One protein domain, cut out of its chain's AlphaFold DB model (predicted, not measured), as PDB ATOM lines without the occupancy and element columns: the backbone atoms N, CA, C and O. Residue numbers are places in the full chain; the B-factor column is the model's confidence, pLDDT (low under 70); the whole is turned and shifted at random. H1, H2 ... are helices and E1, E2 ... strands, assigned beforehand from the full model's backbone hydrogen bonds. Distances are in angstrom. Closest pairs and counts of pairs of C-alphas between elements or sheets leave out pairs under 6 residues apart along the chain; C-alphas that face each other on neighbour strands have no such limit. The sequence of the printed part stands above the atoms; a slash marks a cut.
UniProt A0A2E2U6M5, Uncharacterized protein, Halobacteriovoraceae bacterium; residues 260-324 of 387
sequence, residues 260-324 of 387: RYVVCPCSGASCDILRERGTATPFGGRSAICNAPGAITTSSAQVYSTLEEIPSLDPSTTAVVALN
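Overview. This is residues 260 to 324 of the 387 residues of an uncharacterized protein of Halobacteriovoraceae bacterium (UniProt A0A2E2U6M5). A small antiparallel sheet, in the order E2 E1 E3, has two short helices, H1 and H2, on one face. The 65 printed residues run E1 H1 H2 E2 E3, class mixed, with under half in named elements. The whole is compact, with a radius of gyration of the C-alphas of 10.5 A and spans of 28 by 26 by 22 A.

Arrangement. E1, residues 260 to 265, is antiparallel to E3, residues 318 to 323 (N 262 and O 321, 2.8 A), and to E2, residues 302 to 304 (N 263 and O 302, 3.0 A). H1, residues 269 to 277, is over E3, along the strands, at a height over the sheet of 8.2 A; the closest C-alphas are Cys 271 and Ala 319, 5.5 A. H2, residues 286 to 290, is on the same face, 8.7 A in height over the sheet, over none of the strands, but only just, with 2 of its C-alphas on E2 and 2 on E1. Every O i to N i+4 pair of H1 is within hydrogen-bond range; H2 has 0 of 1, and 0 of 2 O i to N i+3.

Along the chain. E1 begins at C-alpha 260 (153.095, 229.171, 255.820) and is 16.4 A long; H1 is 12.4 A; E3, 15.9 A, ends at C-alpha 323 (149.627, 225.999, 257.528).

Size, cuts and confidence. The farthest C-alphas, Phe 283 and Ser 312, are 27.8 A apart. The printed part has no cut. The links H2 to E2 and E2 to E3 are long. Residues 278 to 288 and 292 to 300 have pLDDT under 70.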
ATOM      1  N   ARG A 260     153.117 228.846 257.251       86.12
ATOM      2  CA  ARG A 260     153.095 229.171 255.820       86.12
ATOM      3  C   ARG A 260     151.686 229.496 255.387       86.12
ATOM      4  O   ARG A 260     150.734 229.002 255.972       86.12
ATOM      5  N   TYR A 261     151.538 230.257 254.319       87.00
ATOM      6  CA  TYR A 261     150.227 230.655 253.828       87.00
ATOM      7  C   TYR A 261     150.032 230.137 252.414       87.00
ATOM      8  O   TYR A 261     150.845 230.386 251.528       87.00
ATOM      9  N   VAL A 262     148.965 229.377 252.200       87.06
ATOM     10  CA  VAL A 262     148.593 228.872 250.881       87.06
ATOM     11  C   VAL A 262     147.427 229.685 250.362       87.06
ATOM     12  O   VAL A 262     146.399 229.802 251.026       87.06
ATOM     13  N   VAL A 263     147.577 230.211 249.154       89.00
ATOM     14  CA  VAL A 263     146.480 230.845 248.429       89.00
ATOM     15  C   VAL A 263     145.790 229.790 247.576       89.00
ATOM     16  O   VAL A 263     146.376 229.250 246.636       89.00
ATOM     17  N   CYS A 264     144.530 229.519 247.901       87.50
ATOM     18  CA  CYS A 264     143.672 228.601 247.172       87.50
ATOM     19  C   CYS A 264     142.643 229.385 246.339       87.50
ATOM     20  O   CYS A 264     141.837 230.122 246.914       87.50
ATOM     21  N   PRO A 265     142.611 229.211 245.006       88.31
ATOM     22  CA  PRO A 265     141.489 229.657 244.186       88.31
ATOM     23  C   PRO A 265     140.203 228.932 244.601       88.31
ATOM     24  O   PRO A 265     140.201 227.715 244.797       88.31
ATOM     25  N   CYS A 266     139.102 229.662 244.729       86.81
ATOM     26  CA  CYS A 266     137.822 229.116 245.177       86.81
ATOM     27  C   CYS A 266     136.648 229.920 244.603       86.81
ATOM     28  O   CYS A 266     136.830 230.966 243.987       86.81
ATOM     29  N   SER A 267     135.425 229.419 244.768       89.25
ATOM     30  CA  SER A 267     134.205 230.160 244.432       89.25
ATOM     31  C   SER A 267     133.043 229.817 245.368       89.25
ATOM     32  O   SER A 267     132.857 228.663 245.776       89.25
ATOM     33  N   GLY A 268     132.255 230.835 245.728       88.31
ATOM     34  CA  GLY A 268     131.075 230.688 246.586       88.31
ATOM     35  C   GLY A 268     131.381 229.953 247.897       88.31
ATOM     36  O   GLY A 268     132.379 230.236 248.558       88.31
ATOM     37  N   ALA A 269     130.557 228.955 248.232       87.56
ATOM     38  CA  ALA A 269     130.657 228.190 249.479       87.56
ATOM     39  C   ALA A 269     132.011 227.478 249.684       87.56
ATOM     40  O   ALA A 269     132.388 227.192 250.818       87.56
ATOM     41  N   SER A 270     132.770 227.203 248.615       84.62
ATOM     42  CA  SER A 270     134.101 226.593 248.754       84.62
ATOM     43  C   SER A 270     135.118 227.539 249.407       84.62
ATOM     44  O   SER A 270     135.988 227.069 250.138       84.62
ATOM     45  N   CYS A 271     134.987 228.859 249.214       86.06
ATOM     46  CA  CYS A 271     135.842 229.839 249.886       86.06
ATOM     47  C   CYS A 271     135.568 229.888 251.389       86.06
ATOM     48  O   CYS A 271     136.507 229.959 252.181       86.06
ATOM     49  N   ASP A 272     134.297 229.806 251.783       85.50
ATOM     50  CA  ASP A 272     133.905 229.816 253.193       85.50
ATOM     51  C   ASP A 272     134.416 228.556 253.902       85.50
ATOM     52  O   ASP A 272     135.071 228.655 254.936       85.50
ATOM     53  N   ILE A 273     134.271 227.385 253.269       84.12
ATOM     54  CA  ILE A 273     134.826 226.120 253.778       84.12
ATOM     55  C   ILE A 273     136.349 226.202 253.955       84.12
ATOM     56  O   ILE A 273     136.879 225.723 254.959       84.12
ATOM     57  N   LEU A 274     137.077 226.777 252.991       83.06
ATOM     58  CA  LEU A 274     138.536 226.903 253.075       83.06
ATOM     59  C   LEU A 274     138.971 227.860 254.194       83.06
ATOM     60  O   LEU A 274     139.944 227.568 254.888       83.06
ATOM     61  N   ARG A 275     138.236 228.956 254.415       83.88
ATOM     62  CA  ARG A 275     138.488 229.890 255.526       83.88
ATOM     63  C   ARG A 275     138.229 229.254 256.883       83.88
ATOM     64  O   ARG A 275     139.047 229.399 257.784       83.88
ATOM     65  N   GLU A 276     137.126 228.525 257.017       81.44
ATOM     66  CA  GLU A 276     136.764 227.843 258.263       81.44
ATOM     67  C   GLU A 276     137.735 226.702 258.602       81.44
ATOM     68  O   GLU A 276     138.058 226.483 259.767       81.44
ATOM     69  N   ARG A 277     138.251 225.993 257.590       75.12
ATOM     70  CA  ARG A 277     139.244 224.917 257.768       75.12
ATOM     71  C   ARG A 277     140.652 225.409 258.084       75.12
ATOM     72  O   ARG A 277     141.473 224.589 258.498       75.12
ATOM     73  N   GLY A 278     140.932 226.697 257.881       61.88
ATOM     74  CA  GLY A 278     142.268 227.292 257.790       61.88
ATOM     75  C   GLY A 278     143.173 227.200 259.024       61.88
ATOM     76  O   GLY A 278     144.210 227.849 259.051       61.88
ATOM     77  N   THR A 279     142.804 226.417 260.038       59.38
ATOM     78  CA  THR A 279     143.558 226.236 261.285       59.38
ATOM     79  C   THR A 279     143.768 224.768 261.686       59.38
ATOM     80  O   THR A 279     144.496 224.508 262.644       59.38
ATOM     81  N   ALA A 280     143.157 223.787 261.000       49.75
ATOM     82  CA  ALA A 280     142.771 222.551 261.692       49.75
ATOM     83  C   ALA A 280     143.595 221.267 261.456       49.75
ATOM     84  O   ALA A 280     143.464 220.360 262.276       49.75
ATOM     85  N   THR A 281     144.439 221.108 260.425       54.47
ATOM     86  CA  THR A 281     145.109 219.797 260.219       54.47
ATOM     87  C   THR A 281     146.520 219.867 259.613       54.47
ATOM     88  O   THR A 281     146.648 220.332 258.482       54.47
ATOM     89  N   PRO A 282     147.560 219.315 260.284       54.53
ATOM     90  CA  PRO A 282     148.948 219.283 259.789       54.53
ATOM     91  C   PRO A 282     149.229 218.289 258.647       54.53
ATOM     92  O   PRO A 282     150.364 218.182 258.194       54.53
ATOM     93  N   PHE A 283     148.243 217.509 258.196       46.06
ATOM     94  CA  PHE A 283     148.503 216.315 257.387       46.06
ATOM     95  C   PHE A 283     147.780 216.355 256.042       46.06
ATOM     96  O   PHE A 283     146.668 215.860 255.884       46.06
ATOM     97  N   GLY A 284     148.459 216.931 255.052       53.44
ATOM     98  CA  GLY A 284     148.106 216.834 253.641       53.44
ATOM     99  C   GLY A 284     149.122 217.596 252.798       53.44
ATOM    100  O   GLY A 284     149.408 218.755 253.080       53.44
ATOM    101  N   GLY A 285     149.692 216.958 251.769       59.78
ATOM    102  CA  GLY A 285     150.546 217.656 250.802       59.78
ATOM    103  C   GLY A 285     149.827 218.866 250.190       59.78
ATOM    104  O   GLY A 285     148.601 218.926 250.203       59.78
ATOM    105  N   ARG A 286     150.581 219.826 249.632       60.16
ATOM    106  CA  ARG A 286     150.077 221.124 249.117       60.16
ATOM    107  C   ARG A 286     148.772 221.030 248.313       60.16
ATOM    108  O   ARG A 286     147.890 221.866 248.465       60.16
ATOM    109  N   SER A 287     148.641 219.997 247.483       57.16
ATOM    110  CA  SER A 287     147.454 219.734 246.668       57.16
ATOM    111  C   SER A 287     146.215 219.367 247.490       57.16
ATOM    112  O   SER A 287     145.116 219.766 247.130       57.16
ATOM    113  N   ALA A 288     146.356 218.660 248.611       64.12
ATOM    114  CA  ALA A 288     145.229 218.249 249.447       64.12
ATOM    115  C   ALA A 288     144.531 219.435 250.136       64.12
ATOM    116  O   ALA A 288     143.318 219.392 250.326       64.12
ATOM    117  N   ILE A 289     145.275 220.496 250.469       74.00
ATOM    118  CA  ILE A 289     144.751 221.659 251.203       74.00
ATOM    119  C   ILE A 289     143.722 222.428 250.368       74.00
ATOM    120  O   ILE A 289     142.639 222.736 250.863       74.00
ATOM    121  N   CYS A 290     144.018 222.679 249.090       76.56
ATOM    122  CA  CYS A 290     143.085 223.364 248.196       76.56
ATOM    123  C   CYS A 290     142.047 222.421 247.558       76.56
ATOM    124  O   CYS A 290     141.166 222.894 246.853       76.56
ATOM    125  N   ASN A 291     142.091 221.108 247.820       72.25
ATOM    126  CA  ASN A 291     141.142 220.122 247.283       72.25
ATOM    127  C   ASN A 291     139.908 219.940 248.191       72.25
ATOM    128  O   ASN A 291     139.488 218.818 248.488       72.25
ATOM    129  N   ALA A 292     139.308 221.036 248.658       66.50
ATOM    130  CA  ALA A 292     137.987 220.964 249.282       66.50
ATOM    131  C   ALA A 292     136.920 220.606 248.221       66.50
ATOM    132  O   ALA A 292     137.067 220.994 247.061       66.50
ATOM    133  N   PRO A 293     135.834 219.884 248.566       65.94
ATOM    134  CA  PRO A 293     134.742 219.626 247.628       65.94
ATOM    135  C   PRO A 293     134.217 220.938 247.020       65.94
ATOM    136  O   PRO A 293     133.783 221.826 247.748       65.94
ATOM    137  N   GLY A 294     134.289 221.065 245.692       61.19
ATOM    138  CA  GLY A 294     133.896 222.278 244.961       61.19
ATOM    139  C   GLY A 294     135.001 223.324 244.765       61.19
ATOM    140  O   GLY A 294     134.772 224.298 244.052       61.19
ATOM    141  N   ALA A 295     136.192 223.133 245.336       61.12
ATOM    142  CA  ALA A 295     137.359 223.937 244.992       61.12
ATOM    143  C   ALA A 295     137.915 223.516 243.623       61.12
ATOM    144  O   ALA A 295     137.832 222.349 243.225       61.12
ATOM    145  N   ILE A 296     138.470 224.476 242.884       58.84
ATOM    146  CA  ILE A 296     139.061 224.205 241.574       58.84
ATOM    147  C   ILE A 296     140.346 223.414 241.827       58.84
ATOM    148  O   ILE A 296     141.295 223.940 242.401       58.84
ATOM    149  N   THR A 297     140.376 222.140 241.427       56.78
ATOM    150  CA  THR A 297     141.570 221.293 241.517       56.78
ATOM    151  C   THR A 297     142.651 221.874 240.614       56.78
ATOM    152  O   THR A 297     142.679 221.588 239.416       56.78
ATOM    153  N   THR A 298     143.525 222.721 241.150       53.19
ATOM    154  CA  THR A 298     144.632 223.276 240.377       53.19
ATOM    155  C   THR A 298     145.973 222.960 241.013       53.19
ATOM    156  O   THR A 298     146.192 223.060 242.217       53.19
ATOM    157  N   SER A 299     146.926 222.658 240.139       59.28
ATOM    158  CA  SER A 299     148.364 222.655 240.399       59.28
ATOM    159  C   SER A 299     148.937 224.063 240.652       59.28
ATOM    160  O   SER A 299     150.149 224.237 240.584       59.28
ATOM    161  N   SER A 300     148.093 225.077 240.894       64.81
ATOM    162  CA  SER A 300     148.469 226.498 240.924       64.81
ATOM    163  C   SER A 300     148.460 227.119 242.322       64.81
ATOM    164  O   SER A 300     148.511 228.342 242.429       64.81
ATOM    165  N   ALA A 301     148.350 226.317 243.385       73.94
ATOM    166  CA  ALA A 301     148.424 226.828 244.749       73.94
ATOM    167  C   ALA A 301     149.783 227.509 244.977       73.94
ATOM    168  O   ALA A 301     150.836 226.870 244.881       73.94
ATOM    169  N   GLN A 302     149.751 228.810 245.263       81.19
ATOM    170  CA  GLN A 302     150.938 229.586 245.604       81.19
ATOM    171  C   GLN A 302     151.146 229.521 247.115       81.19
ATOM    172  O   GLN A 302     150.185 229.604 247.883       81.19
ATOM    173  N   VAL A 303     152.397 229.321 247.533       81.44
ATOM    174  CA  VAL A 303     152.758 229.236 248.948       81.44
ATOM    175  C   VAL A 303     153.658 230.402 249.298       81.44
ATOM    176  O   VAL A 303     154.691 230.593 248.664       81.44
ATOM    177  N   TYR A 304     153.266 231.108 250.341       83.25
ATOM    178  CA  TYR A 304     153.906 232.296 250.863       83.25
ATOM    179  C   TYR A 304     154.432 232.019 252.268       83.25
ATOM    180  O   TYR A 304     153.887 231.179 252.994       83.25
ATOM    181  N   SER A 305     155.512 232.693 252.638       79.81
ATOM    182  CA  SER A 305     156.117 232.596 253.968       79.81
ATOM    183  C   SER A 305     155.405 233.511 254.959       79.81
ATOM    184  O   SER A 305     155.343 233.194 256.141       79.81
ATOM    185  N   THR A 306     154.813 234.612 254.482       78.81
ATOM    186  CA  THR A 306     153.988 235.505 255.305       78.81
ATOM    187  C   THR A 306     152.700 235.926 254.605       78.81
ATOM    188  O   THR A 306     152.540 235.742 253.397       78.81
ATOM    189  N   LEU A 307     151.766 236.505 255.367       81.38
ATOM    190  CA  LEU A 307     150.517 237.050 254.827       81.38
ATOM    191  C   LEU A 307     150.749 238.240 253.886       81.38
ATOM    192  O   LEU A 307     149.940 238.475 253.001       81.38
ATOM    193  N   GLU A 308     151.828 238.996 254.065       73.31
ATOM    194  CA  GLU A 308     152.120 240.202 253.283       73.31
ATOM    195  C   GLU A 308     152.707 239.919 251.904       73.31
ATOM    196  O   GLU A 308     152.616 240.766 251.017       73.31
ATOM    197  N   GLU A 309     153.340 238.762 251.724       79.00
ATOM    198  CA  GLU A 309     153.815 238.333 250.407       79.00
ATOM    199  C   GLU A 309     152.637 237.972 249.487       79.00
ATOM    200  O   GLU A 309     152.788 237.923 248.263       79.00
ATOM    201  N   ILE A 310     151.455 237.740 250.069       81.94
ATOM    202  CA  ILE A 310     150.232 237.476 249.330       81.94
ATOM    203  C   ILE A 310     149.824 238.773 248.617       81.94
ATOM    204  O   ILE A 310     149.598 239.789 249.281       81.94
ATOM    205  N   PRO A 311     149.717 238.773 247.275       83.69
ATOM    206  CA  PRO A 311     149.261 239.948 246.543       83.69
ATOM    207  C   PRO A 311     147.862 240.363 247.016       83.69
ATOM    208  O   PRO A 311     147.154 239.592 247.658       83.69
ATOM    209  N   SER A 312     147.418 241.576 246.692       85.00
ATOM    210  CA  SER A 312     146.013 241.929 246.926       85.00
ATOM    211  C   SER A 312     145.124 240.969 246.131       85.00
ATOM    212  O   SER A 312     145.133 240.989 244.897       85.00
ATOM    213  N   LEU A 313     144.413 240.090 246.834       86.31
ATOM    214  CA  LEU A 313     143.556 239.072 246.241       86.31
ATOM    215  C   LEU A 313     142.088 239.410 246.466       86.31
ATOM    216  O   LEU A 313     141.707 239.952 247.503       86.31
ATOM    217  N   ASP A 314     141.250 239.037 245.502       89.12
ATOM    218  CA  ASP A 314     139.806 239.140 245.641       89.12
ATOM    219  C   ASP A 314     139.294 238.019 246.568       89.12
ATOM    220  O   ASP A 314     139.373 236.834 246.212       89.12
ATOM    221  N   PRO A 315     138.747 238.350 247.754       86.50
ATOM    222  CA  PRO A 315     138.240 237.346 248.679       86.50
ATOM    223  C   PRO A 315     137.023 236.593 248.113       86.50
ATOM    224  O   PRO A 315     136.685 235.518 248.594       86.50
ATOM    225  N   SER A 316     136.338 237.078 247.080       87.06
ATOM    226  CA  SER A 316     135.253 236.305 246.465       87.06
ATOM    227  C   SER A 316     135.754 235.117 245.629       87.06
ATOM    228  O   SER A 316     134.997 234.175 245.389       87.06
ATOM    229  N   THR A 317     137.032 235.135 245.229       88.75
ATOM    230  CA  THR A 317     137.639 234.136 244.334       88.75
ATOM    231  C   THR A 317     138.864 233.434 244.923       88.75
ATOM    232  O   THR A 317     139.430 232.530 244.301       88.75
ATOM    233  N   THR A 318     139.285 233.817 246.130       89.56
ATOM    234  CA  THR A 318     140.461 233.250 246.794       89.56
ATOM    235  C   THR A 318     140.264 233.093 248.299       89.56
ATOM    236  O   THR A 318     139.592 233.886 248.967       89.56
ATOM    237  N   ALA A 319     140.888 232.055 248.850       89.25
ATOM    238  CA  ALA A 319     141.007 231.826 250.280       89.25
ATOM    239  C   ALA A 319     142.484 231.677 250.652       89.25
ATOM    240  O   ALA A 319     143.244 231.004 249.953       89.25
ATOM    241  N   VAL A 320     142.877 232.296 251.764       89.06
ATOM    242  CA  VAL A 320     144.204 232.128 252.358       89.06
ATOM    243  C   VAL A 320     144.087 231.122 253.491       89.06
ATOM    244  O   VAL A 320     143.286 231.304 254.406       89.06
ATOM    245  N   VAL A 321     144.886 230.065 253.423       86.56
ATOM    246  CA  VAL A 321     144.942 229.008 254.429       86.56
ATOM    247  C   VAL A 321     146.289 229.075 255.132       86.56
ATOM    248  O   VAL A 321     147.326 228.951 254.481       86.56
ATOM    249  N   ALA A 322     146.277 229.253 256.453       86.25
ATOM    250  CA  ALA A 322     147.481 229.137 257.259       86.25
ATOM    251  C   ALA A 322     147.806 227.653 257.480       86.25
ATOM    252  O   ALA A 322     146.964 226.849 257.878       86.25
ATOM    253  N   LEU A 323     149.048 227.287 257.206       83.75
ATOM    254  CA  LEU A 323     149.627 225.999 257.528       83.75
ATOM    255  C   LEU A 323     150.450 226.180 258.786       83.75
ATOM    256  O   LEU A 323     151.399 226.962 258.798       83.75
ATOM    257  N   ASN A 324     150.088 225.440 259.828       83.75
ATOM    258  CA  ASN A 324     150.921 225.355 261.015       83.75
ATOM    259  C   ASN A 324     152.294 224.762 260.643       83.75
ATOM    260  O   ASN A 324     152.360 223.941 259.718       83.75
TER     261      ASN A 324